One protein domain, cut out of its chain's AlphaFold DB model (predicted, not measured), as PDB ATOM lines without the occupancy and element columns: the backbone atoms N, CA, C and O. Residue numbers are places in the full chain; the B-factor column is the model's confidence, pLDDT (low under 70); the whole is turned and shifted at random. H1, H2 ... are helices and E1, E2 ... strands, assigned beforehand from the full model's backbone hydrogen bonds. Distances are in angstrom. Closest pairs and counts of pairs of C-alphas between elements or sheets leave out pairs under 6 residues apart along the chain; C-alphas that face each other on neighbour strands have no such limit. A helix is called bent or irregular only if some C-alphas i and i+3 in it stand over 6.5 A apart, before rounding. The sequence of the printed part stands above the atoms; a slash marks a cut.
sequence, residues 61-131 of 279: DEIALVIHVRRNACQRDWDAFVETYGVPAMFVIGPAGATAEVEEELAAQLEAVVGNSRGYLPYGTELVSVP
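Overview. This is residues 61 to 131 of the 279 residues of the protein "DUF935 family protein" of Verrucomicrobia subdivision 3 bacterium (UniProt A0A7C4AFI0). One long helix, H1, sticks out as a straight arm from a small head, in which helix H2 packs on strand E2 of a two-stranded parallel sheet, E1 and E2. The arm, 34.9 A from first to last C-alpha of H1, and the head, which spans 34 A at its longest, together make the length, and after E2 the last residues, 122 to 131, turn and run back as a tail without a named element. The printed part has 71 residues, with two named helices and two named strands in the order H1, E1, H2, E2; by class it is mostly helix. It is extended, with a radius of gyration of the C-alphas of 20.0 A and spans of 66 by 25 by 14 A.

Arrangement. Strands E1, residues 90 to 93, and E2, residues 118 to 121, are parallel neighbours, with 17 degrees between their directions. The C-alphas of Phe 91 and Gly 119 face each other at 5.1 A. Across the pair, N 121 and O 92 are within hydrogen-bond range at 3.0 A, as are N 92 and O 119 at 3.2 A. Helix H2, residues 100 to 114, touches E2, and their closest C-alphas, those of Ala 107 and Tyr 120, are 5.1 A apart. H2 and E1 are near each other, with 7 pairs of C-alphas within 10 A. E1, H2 and E2 form a strand-helix-strand unit, two parallel neighbour strands with a helix between them along the chain, and its crossover is right-handed. Helix H1, residues 61 to 85, is apart from H2 and from E2, and its residues 61 to 83 stand free. Each O i to N i+4 pair of H2 is within hydrogen-bond range, and in H1 20 of 21 are.

Along the chain. E1 begins at C-alpha 90, at (-9.529, -35.714, 82.351), and has 4 residues. E2, also 4 residues, ends at C-alpha 121, at (-16.973, -33.944, 89.668). H2, 15 residues, measures 20.9 A from first to last C-alpha. H1, 25 residues and the longest helix, begins at C-alpha 61, at (12.955, -5.763, 55.134), and measures 34.9 A; neither helix is bent.

Size, cuts and confidence. The two C-alphas farthest apart, those of Asp 61 and Gly 97, are 66.7 A apart. Without residues 61 to 83, the other 48 residues span 34 by 24 by 10 A. The printed part has no cut and no long link: H1 to E1 and H2 to E2 are tight, and E1 to H2 is short. The mean pLDDT of the printed part is 79.0, and the model's confidence is under 70 at residues 88 to 90, 113 to 119 and 127 to 131.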
ATOM      1  N   ASP A  61      13.209  -5.991  53.711       89.31
ATOM      2  CA  ASP A  61      12.955  -5.763  55.134       89.31
ATOM      3  C   ASP A  61      11.574  -5.154  55.412       89.31
ATOM      4  O   ASP A  61      10.959  -5.483  56.426       89.31
ATOM      5  N   GLU A  62      11.042  -4.322  54.507       89.38
ATOM      6  CA  GLU A  62       9.707  -3.726  54.658       89.38
ATOM      7  C   GLU A  62       8.619  -4.810  54.681       89.38
ATOM      8  O   GLU A  62       7.744  -4.829  55.550       89.38
ATOM      9  N   ILE A  63       8.715  -5.769  53.757       90.56
ATOM     10  CA  ILE A  63       7.792  -6.903  53.666       90.56
ATOM     11  C   ILE A  63       8.075  -7.899  54.796       90.56
ATOM     12  O   ILE A  63       7.146  -8.391  55.446       90.56
ATOM     13  N   ALA A  64       9.355  -8.172  55.062       93.19
ATOM     14  CA  ALA A  64       9.782  -9.116  56.086       93.19
ATOM     15  C   ALA A  64       9.316  -8.694  57.485       93.19
ATOM     16  O   ALA A  64       8.902  -9.551  58.264       93.19
ATOM     17  N   LEU A  65       9.296  -7.393  57.792       93.88
ATOM     18  CA  LEU A  65       8.801  -6.870  59.065       93.88
ATOM     19  C   LEU A  65       7.323  -7.215  59.290       93.88
ATOM     20  O   LEU A  65       6.952  -7.707  60.356       93.88
ATOM     21  N   VAL A  66       6.472  -6.999  58.281       94.19
ATOM     22  CA  VAL A  66       5.036  -7.312  58.368       94.19
ATOM     23  C   VAL A  66       4.818  -8.813  58.553       94.19
ATOM     24  O   VAL A  66       4.005  -9.229  59.385       94.19
ATOM     25  N   ILE A  67       5.562  -9.633  57.807       95.00
ATOM     26  CA  ILE A  67       5.522 -11.094  57.930       95.00
ATOM     27  C   ILE A  67       5.978 -11.526  59.327       95.00
ATOM     28  O   ILE A  67       5.307 -12.337  59.961       95.00
ATOM     29  N   HIS A  68       7.061 -10.946  59.845       94.75
ATOM     30  CA  HIS A  68       7.606 -11.258  61.163       94.75
ATOM     31  C   HIS A  68       6.596 -10.989  62.285       94.75
ATOM     32  O   HIS A  68       6.371 -11.854  63.132       94.75
ATOM     33  N   VAL A  69       5.925  -9.833  62.263       95.88
ATOM     34  CA  VAL A  69       4.885  -9.497  63.252       95.88
ATOM     35  C   VAL A  69       3.738 -10.511  63.213       95.88
ATOM     36  O   VAL A  69       3.318 -11.008  64.260       95.88
ATOM     37  N   ARG A  70       3.258 -10.872  62.016       95.19
ATOM     38  CA  ARG A  70       2.190 -11.875  61.843       95.19
ATOM     39  C   ARG A  70       2.618 -13.260  62.319       95.19
ATOM     40  O   ARG A  70       1.838 -13.950  62.969       95.19
ATOM     41  N   ARG A  71       3.858 -13.647  62.019       94.19
ATOM     42  CA  ARG A  71       4.445 -14.931  62.413       94.19
ATOM     43  C   ARG A  71       4.539 -15.048  63.929       94.19
ATOM     44  O   ARG A  71       4.091 -16.049  64.471       94.19
ATOM     45  N   ASN A  72       5.035 -14.014  64.610       94.44
ATOM     46  CA  ASN A  72       5.126 -13.997  66.072       94.44
ATOM     47  C   ASN A  72       3.746 -14.083  66.736       94.44
ATOM     48  O   ASN A  72       3.579 -14.832  67.695       94.44
ATOM     49  N   ALA A  73       2.754 -13.351  66.218       93.38
ATOM     50  CA  ALA A  73       1.385 -13.428  66.726       93.38
ATOM     51  C   ALA A  73       0.795 -14.837  66.546       93.38
ATOM     52  O   ALA A  73       0.299 -15.420  67.505       93.38
ATOM     53  N   CYS A  74       0.931 -15.414  65.347       93.88
ATOM     54  CA  CYS A  74       0.475 -16.774  65.062       93.88
ATOM     55  C   CYS A  74       1.175 -17.817  65.943       93.88
ATOM     56  O   CYS A  74       0.515 -18.716  66.452       93.88
ATOM     57  N   GLN A  75       2.488 -17.690  66.154       92.12
ATOM     58  CA  GLN A  75       3.251 -18.607  67.000       92.12
ATOM     59  C   GLN A  75       2.765 -18.560  68.449       92.12
ATOM     60  O   GLN A  75       2.517 -19.603  69.037       92.12
ATOM     61  N   ARG A  76       2.558 -17.362  69.006       91.06
ATOM     62  CA  ARG A  76       2.021 -17.208  70.363       91.06
ATOM     63  C   ARG A  76       0.638 -17.847  70.500       91.06
ATOM     64  O   ARG A  76       0.371 -18.539  71.478       91.06
ATOM     65  N   ASP A  77      -0.242 -17.612  69.530       88.81
ATOM     66  CA  ASP A  77      -1.596 -18.167  69.554       88.81
ATOM     67  C   ASP A  77      -1.575 -19.697  69.347       88.81
ATOM     68  O   ASP A  77      -2.385 -20.419  69.929       88.81
ATOM     69  N   TRP A  78      -0.607 -20.204  68.575       89.50
ATOM     70  CA  TRP A  78      -0.341 -21.632  68.426       89.50
ATOM     71  C   TRP A  78       0.131 -22.270  69.733       89.50
ATOM     72  O   TRP A  78      -0.390 -23.316  70.117       89.50
ATOM     73  N   ASP A  79       1.061 -21.635  70.444       88.50
ATOM     74  CA  ASP A  79       1.558 -22.126  71.730       88.50
ATOM     75  C   ASP A  79       0.414 -22.197  72.761       88.50
ATOM     76  O   ASP A  79       0.224 -23.231  73.402       88.50
ATOM     77  N   ALA A  80      -0.437 -21.164  72.830       85.94
ATOM     78  CA  ALA A  80      -1.626 -21.147  73.690       85.94
ATOM     79  C   ALA A  80      -2.660 -22.226  73.308       85.94
ATOM     80  O   ALA A  80      -3.289 -22.844  74.175       85.94
ATOM     81  N   PHE A  81      -2.835 -22.484  72.008       83.62
ATOM     82  CA  PHE A  81      -3.685 -23.571  71.525       83.62
ATOM     83  C   PHE A  81      -3.145 -24.939  71.963       83.62
ATOM     84  O   PHE A  81      -3.914 -25.778  72.436       83.62
ATOM     85  N   VAL A  82      -1.835 -25.167  71.831       82.69
ATOM     86  CA  VAL A  82      -1.184 -26.415  72.253       82.69
ATOM     87  C   VAL A  82      -1.272 -26.595  73.770       82.69
ATOM     88  O   VAL A  82      -1.537 -27.704  74.222       82.69
ATOM     89  N   GLU A  83      -1.127 -25.531  74.555       80.25
ATOM     90  CA  GLU A  83      -1.305 -25.580  76.009       80.25
ATOM     91  C   GLU A  83      -2.744 -25.956  76.401       80.25
ATOM     92  O   GLU A  83      -2.958 -26.848  77.222       80.25
ATOM     93  N   THR A  84      -3.737 -25.328  75.770       76.31
ATOM     94  CA  THR A  84      -5.155 -25.503  76.126       76.31
ATOM     95  C   THR A  84      -5.725 -26.840  75.648       76.31
ATOM     96  O   THR A  84      -6.482 -27.492  76.365       76.31
ATOM     97  N   TYR A  85      -5.400 -27.241  74.417       74.00
ATOM     98  CA  TYR A  85      -6.029 -28.384  73.741       74.00
ATOM     99  C   TYR A  85      -5.073 -29.545  73.471       74.00
ATOM    100  O   TYR A  85      -5.527 -30.640  73.135       74.00
ATOM    101  N   GLY A  86      -3.761 -29.336  73.585       70.31
ATOM    102  CA  GLY A  86      -2.766 -30.388  73.374       70.31
ATOM    103  C   GLY A  86      -2.723 -31.404  74.514       70.31
ATOM    104  O   GLY A  86      -2.358 -32.557  74.284       70.31
ATOM    105  N   VAL A  87      -3.152 -31.015  75.718       71.12
ATOM    106  CA  VAL A  87      -3.321 -31.918  76.861       71.12
ATOM    107  C   VAL A  87      -4.813 -32.190  77.064       71.12
ATOM    108  O   VAL A  87      -5.554 -31.278  77.426       71.12
ATOM    109  N   PRO A  88      -5.291 -33.432  76.864       68.25
ATOM    110  CA  PRO A  88      -6.682 -33.766  77.138       68.25
ATOM    111  C   PRO A  88      -7.022 -33.532  78.614       68.25
ATOM    112  O   PRO A  88      -6.358 -34.084  79.504       68.25
ATOM    113  N   ALA A  89      -8.082 -32.759  78.864       68.12
ATOM    114  CA  ALA A  89      -8.687 -32.660  80.185       68.12
ATOM    115  C   ALA A  89      -9.266 -34.028  80.575       68.12
ATOM    116  O   ALA A  89      -9.945 -34.678  79.777       68.12
ATOM    117  N   MET A  90      -8.982 -34.476  81.796       67.69
ATOM    118  CA  MET A  90      -9.529 -35.714  82.351       67.69
ATOM    119  C   MET A  90     -10.334 -35.380  83.597       67.69
ATOM    120  O   MET A  90      -9.835 -34.710  84.498       67.69
ATOM    121  N   PHE A  91     -11.566 -35.870  83.642       74.25
ATOM    122  CA  PHE A  91     -12.457 -35.702  84.781       74.25
ATOM    123  C   PHE A  91     -12.844 -37.067  85.325       74.25
ATOM    124  O   PHE A  91     -13.104 -37.993  84.553       74.25
ATOM    125  N   VAL A  92     -12.892 -37.180  86.648       74.25
ATOM    126  CA  VAL A  92     -13.392 -38.374  87.334       74.25
ATOM    127  C   VAL A  92     -14.709 -38.022  88.005       74.25
ATOM    128  O   VAL A  92     -14.797 -37.031  88.726       74.25
ATOM    129  N   ILE A  93     -15.735 -38.828  87.734       81.19
ATOM    130  CA  ILE A  93     -17.053 -38.687  88.353       81.19
ATOM    131  C   ILE A  93     -17.071 -39.518  89.636       81.19
ATOM    132  O   ILE A  93     -16.713 -40.699  89.619       81.19
ATOM    133  N   GLY A  94     -17.495 -38.889  90.729       80.62
ATOM    134  CA  GLY A  94     -17.626 -39.500  92.045       80.62
ATOM    135  C   GLY A  94     -18.598 -40.683  92.100       80.62
ATOM    136  O   GLY A  94     -19.506 -40.787  91.271       80.62
ATOM    137  N   PRO A  95     -18.447 -41.588  93.080       80.81
ATOM    138  CA  PRO A  95     -19.371 -42.698  93.277       80.81
ATOM    139  C   PRO A  95     -20.736 -42.227  93.809       80.81
ATOM    140  O   PRO A  95     -20.842 -41.255  94.555       80.81
ATOM    141  N   ALA A  96     -21.798 -42.954  93.449       80.50
ATOM    142  CA  ALA A  96     -23.157 -42.653  93.894       80.50
ATOM    143  C   ALA A  96     -23.286 -42.736  95.423       80.50
ATOM    144  O   ALA A  96     -22.955 -43.762  96.017       80.50
ATOM    145  N   GLY A  97     -23.819 -41.682  96.049       79.31
ATOM    146  CA  GLY A  97     -24.053 -41.640  97.498       79.31
ATOM    147  C   GLY A  97     -22.819 -41.313  98.348       79.31
ATOM    148  O   GLY A  97     -22.849 -41.567  99.551       79.31
ATOM    149  N   ALA A  98     -21.751 -40.770  97.751       80.50
ATOM    150  CA  ALA A  98     -20.608 -40.243  98.495       80.50
ATOM    151  C   ALA A  98     -21.024 -39.098  99.439       80.50
ATOM    152  O   ALA A  98     -21.882 -38.277  99.110       80.50
ATOM    153  N   THR A  99     -20.412 -39.043 100.623       82.31
ATOM    154  CA  THR A  99     -20.544 -37.908 101.547       82.31
ATOM    155  C   THR A  99     -19.629 -36.764 101.111       82.31
ATOM    156  O   THR A  99     -18.595 -37.007 100.494       82.31
ATOM    157  N   ALA A 100     -19.965 -35.523 101.481       81.69
ATOM    158  CA  ALA A 100     -19.184 -34.337 101.103       81.69
ATOM    159  C   ALA A 100     -17.692 -34.438 101.486       81.69
ATOM    160  O   ALA A 100     -16.831 -34.056 100.703       81.69
ATOM    161  N   GLU A 101     -17.384 -35.025 102.646       83.44
ATOM    162  CA  GLU A 101     -16.002 -35.254 103.104       83.44
ATOM    163  C   GLU A 101     -15.231 -36.231 102.200       83.44
ATOM    164  O   GLU A 101     -14.051 -36.027 101.931       83.44
ATOM    165  N   VAL A 102     -15.900 -37.268 101.682       81.50
ATOM    166  CA  VAL A 102     -15.290 -38.249 100.767       81.50
ATOM    167  C   VAL A 102     -15.096 -37.643  99.379       81.50
ATOM    168  O   VAL A 102     -14.102 -37.929  98.715       81.50
ATOM    169  N   GLU A 103     -16.014 -36.783  98.936       83.62
ATOM    170  CA  GLU A 103     -15.854 -36.042  97.682       83.62
ATOM    171  C   GLU A 103     -14.658 -35.082  97.734       83.62
ATOM    172  O   GLU A 103     -13.884 -35.015  96.779       83.62
ATOM    173  N   GLU A 104     -14.470 -34.379  98.855       83.69
ATOM    174  CA  GLU A 104     -13.339 -33.470  99.063       83.69
ATOM    175  C   GLU A 104     -12.002 -34.225  99.144       83.69
ATOM    176  O   GLU A 104     -11.021 -33.813  98.521       83.69
ATOM    177  N   GLU A 105     -11.969 -35.376  99.827       83.19
ATOM    178  CA  GLU A 105     -10.782 -36.238  99.878       83.19
ATOM    179  C   GLU A 105     -10.399 -36.760  98.485       83.19
ATOM    180  O   GLU A 105      -9.232 -36.684  98.089       83.19
ATOM    181  N   LEU A 106     -11.372 -37.244  97.707       81.06
ATOM    182  CA  LEU A 106     -11.139 -37.727  96.345       81.06
ATOM    183  C   LEU A 106     -10.687 -36.602  95.409       81.06
ATOM    184  O   LEU A 106      -9.800 -36.825  94.585       81.06
ATOM    185  N   ALA A 107     -11.245 -35.397  95.548       81.19
ATOM    186  CA  ALA A 107     -10.809 -34.229  94.793       81.19
ATOM    187  C   ALA A 107      -9.354 -33.854  95.111       81.19
ATOM    188  O   ALA A 107      -8.557 -33.654  94.191       81.19
ATOM    189  N   ALA A 108      -8.981 -33.836  96.393       81.44
ATOM    190  CA  ALA A 108      -7.615 -33.550  96.826       81.44
ATOM    191  C   ALA A 108      -6.614 -34.619  96.350       81.44
ATOM    192  O   ALA A 108      -5.512 -34.286  95.908       81.44
ATOM    193  N   GLN A 109      -7.000 -35.900  96.382       77.94
ATOM    194  CA  GLN A 109      -6.192 -36.994  95.836       77.94
ATOM    195  C   GLN A 109      -6.024 -36.870  94.315       77.94
ATOM    196  O   GLN A 109      -4.926 -37.089  93.803       77.94
ATOM    197  N   LEU A 110      -7.077 -36.489  93.584       74.38
ATOM    198  CA  LEU A 110      -7.005 -36.318  92.132       74.38
ATOM    199  C   LEU A 110      -6.060 -35.177  91.735       74.38
ATOM    200  O   LEU A 110      -5.255 -35.343  90.817       74.38
ATOM    201  N   GLU A 111      -6.127 -34.053  92.450       76.12
ATOM    202  CA  GLU A 111      -5.247 -32.901  92.235       76.12
ATOM    203  C   GLU A 111      -3.779 -33.272  92.507       76.12
ATOM    204  O   GLU A 111      -2.895 -32.974  91.700       76.12
ATOM    205  N   ALA A 112      -3.518 -34.006  93.596       70.69
ATOM    206  CA  ALA A 112      -2.173 -34.447  93.969       70.69
ATOM    207  C   ALA A 112      -1.566 -35.476  92.995       70.69
ATOM    208  O   ALA A 112      -0.347 -35.518  92.829       70.69
ATOM    209  N   VAL A 113      -2.395 -36.316  92.361       66.94
ATOM    210  CA  VAL A 113      -1.936 -37.387  91.461       66.94
ATOM    211  C   VAL A 113      -1.849 -36.923  90.003       66.94
ATOM    212  O   VAL A 113      -0.991 -37.420  89.270       66.94
ATOM    213  N   VAL A 114      -2.710 -36.001  89.549       60.72
ATOM    214  CA  VAL A 114      -2.894 -35.745  88.106       60.72
ATOM    215  C   VAL A 114      -2.914 -34.267  87.682       60.72
ATOM    216  O   VAL A 114      -3.354 -33.997  86.566       60.72
ATOM    217  N   GLY A 115      -2.431 -33.325  88.502       57.56
ATOM    218  CA  GLY A 115      -2.418 -31.875  88.216       57.56
ATOM    219  C   GLY A 115      -2.131 -31.439  86.756       57.56
ATOM    220  O   GLY A 115      -1.527 -32.169  85.966       57.56
ATOM    221  N   ASN A 116      -2.549 -30.209  86.413       53.56
ATOM    222  CA  ASN A 116      -2.776 -29.645  85.060       53.56
ATOM    223  C   ASN A 116      -4.102 -30.079  84.408       53.56
ATOM    224  O   ASN A 116      -4.148 -31.032  83.626       53.56
ATOM    225  N   SER A 117      -5.158 -29.293  84.651       54.12
ATOM    226  CA  SER A 117      -6.428 -29.327  83.899       54.12
ATOM    227  C   SER A 117      -7.268 -30.596  84.093       54.12
ATOM    228  O   SER A 117      -7.974 -31.036  83.181       54.12
ATOM    229  N   ARG A 118      -7.193 -31.205  85.280       65.19
ATOM    230  CA  ARG A 118      -7.935 -32.417  85.645       65.19
ATOM    231  C   ARG A 118      -8.652 -32.197  86.958       65.19
ATOM    232  O   ARG A 118      -8.100 -31.565  87.844       65.19
ATOM    233  N   GLY A 119      -9.887 -32.669  87.055       69.00
ATOM    234  CA  GLY A 119     -10.757 -32.324  88.173       69.00
ATOM    235  C   GLY A 119     -11.686 -33.455  88.576       69.00
ATOM    236  O   GLY A 119     -11.957 -34.380  87.806       69.00
ATOM    237  N   TYR A 120     -12.180 -33.358  89.801       77.31
ATOM    238  CA  TYR A 120     -13.212 -34.230  90.337       77.31
ATOM    239  C   TYR A 120     -14.586 -33.586  90.151       77.31
ATOM    240  O   TYR A 120     -14.738 -32.379  90.345       77.31
ATOM    241  N   LEU A 121     -15.585 -34.386  89.779       78.25
ATOM    242  CA  LEU A 121     -16.973 -33.944  89.668       78.25
ATOM    243  C   LEU A 121     -17.876 -34.826  90.542       78.25
ATOM    244  O   LEU A 121     -17.779 -36.053  90.449       78.25
ATOM    245  N   PRO A 122     -18.784 -34.236  91.342       78.88
ATOM    246  CA  PRO A 122     -19.757 -34.985  92.126       78.88
ATOM    247  C   PRO A 122     -20.632 -35.899  91.272       78.88
ATOM    248  O   PRO A 122     -20.882 -35.644  90.083       78.88
ATOM    249  N   TYR A 123     -21.145 -36.951  91.904       78.69
ATOM    250  CA  TYR A 123     -22.059 -37.878  91.251       78.69
ATOM    251  C   TYR A 123     -23.310 -37.156  90.722       78.69
ATOM    252  O   TYR A 123     -23.942 -36.372  91.428       78.69
ATOM    253  N   GLY A 124     -23.685 -37.438  89.469       76.06
ATOM    254  CA  GLY A 124     -24.823 -36.800  88.795       76.06
ATOM    255  C   GLY A 124     -24.478 -35.547  87.982       76.06
ATOM    256  O   GLY A 124     -25.376 -34.963  87.381       76.06
ATOM    257  N   THR A 125     -23.203 -35.149  87.913       77.56
ATOM    258  CA  THR A 125     -22.758 -34.052  87.039       77.56
ATOM    259  C   THR A 125     -22.752 -34.487  85.572       77.56
ATOM    260  O   THR A 125     -22.083 -35.454  85.207       77.56
ATOM    261  N   GLU A 126     -23.453 -33.750  84.711       73.50
ATOM    262  CA  GLU A 126     -23.395 -33.946  83.261       73.50
ATOM    263  C   GLU A 126     -22.283 -33.084  82.647       73.50
ATOM    264  O   GLU A 126     -22.319 -31.853  82.709       73.50
ATOM    265  N   LEU A 127     -21.284 -33.728  82.035       64.00
ATOM    266  CA  LEU A 127     -20.214 -33.033  81.325       64.00
ATOM    267  C   LEU A 127     -20.611 -32.816  79.863       64.00
ATOM    268  O   LEU A 127     -20.402 -33.672  79.004       64.00
ATOM    269  N   VAL A 128     -21.155 -31.638  79.568       62.75
ATOM    270  CA  VAL A 128     -21.418 -31.218  78.189       62.75
ATOM    271  C   VAL A 128     -20.126 -30.662  77.590       62.75
ATOM    272  O   VAL A 128     -19.891 -29.456  77.567       62.75
ATOM    273  N   SER A 129     -19.245 -31.541  77.109       59.38
ATOM    274  CA  SER A 129     -18.129 -31.094  76.272       59.38
ATOM    275  C   SER A 129     -18.670 -30.728  74.894       59.38
ATOM    276  O   SER A 129     -19.218 -31.594  74.208       59.38
ATOM    277  N   VAL A 130     -18.486 -29.483  74.450       59.16
ATOM    278  CA  VAL A 130     -18.680 -29.152  73.033       59.16
ATOM    279  C   VAL A 130     -17.638 -29.956  72.255       59.16
ATOM    280  O   VAL A 130     -16.440 -29.749  72.471       59.16
ATOM    281  N   PRO A 131     -18.036 -30.911  71.394       56.44
ATOM    282  CA  PRO A 131     -17.065 -31.686  70.649       56.44
ATOM    283  C   PRO A 131     -16.267 -30.728  69.767       56.44
ATOM    284  O   PRO A 131     -16.820 -30.056  68.897       56.44
TER     285      PRO A 131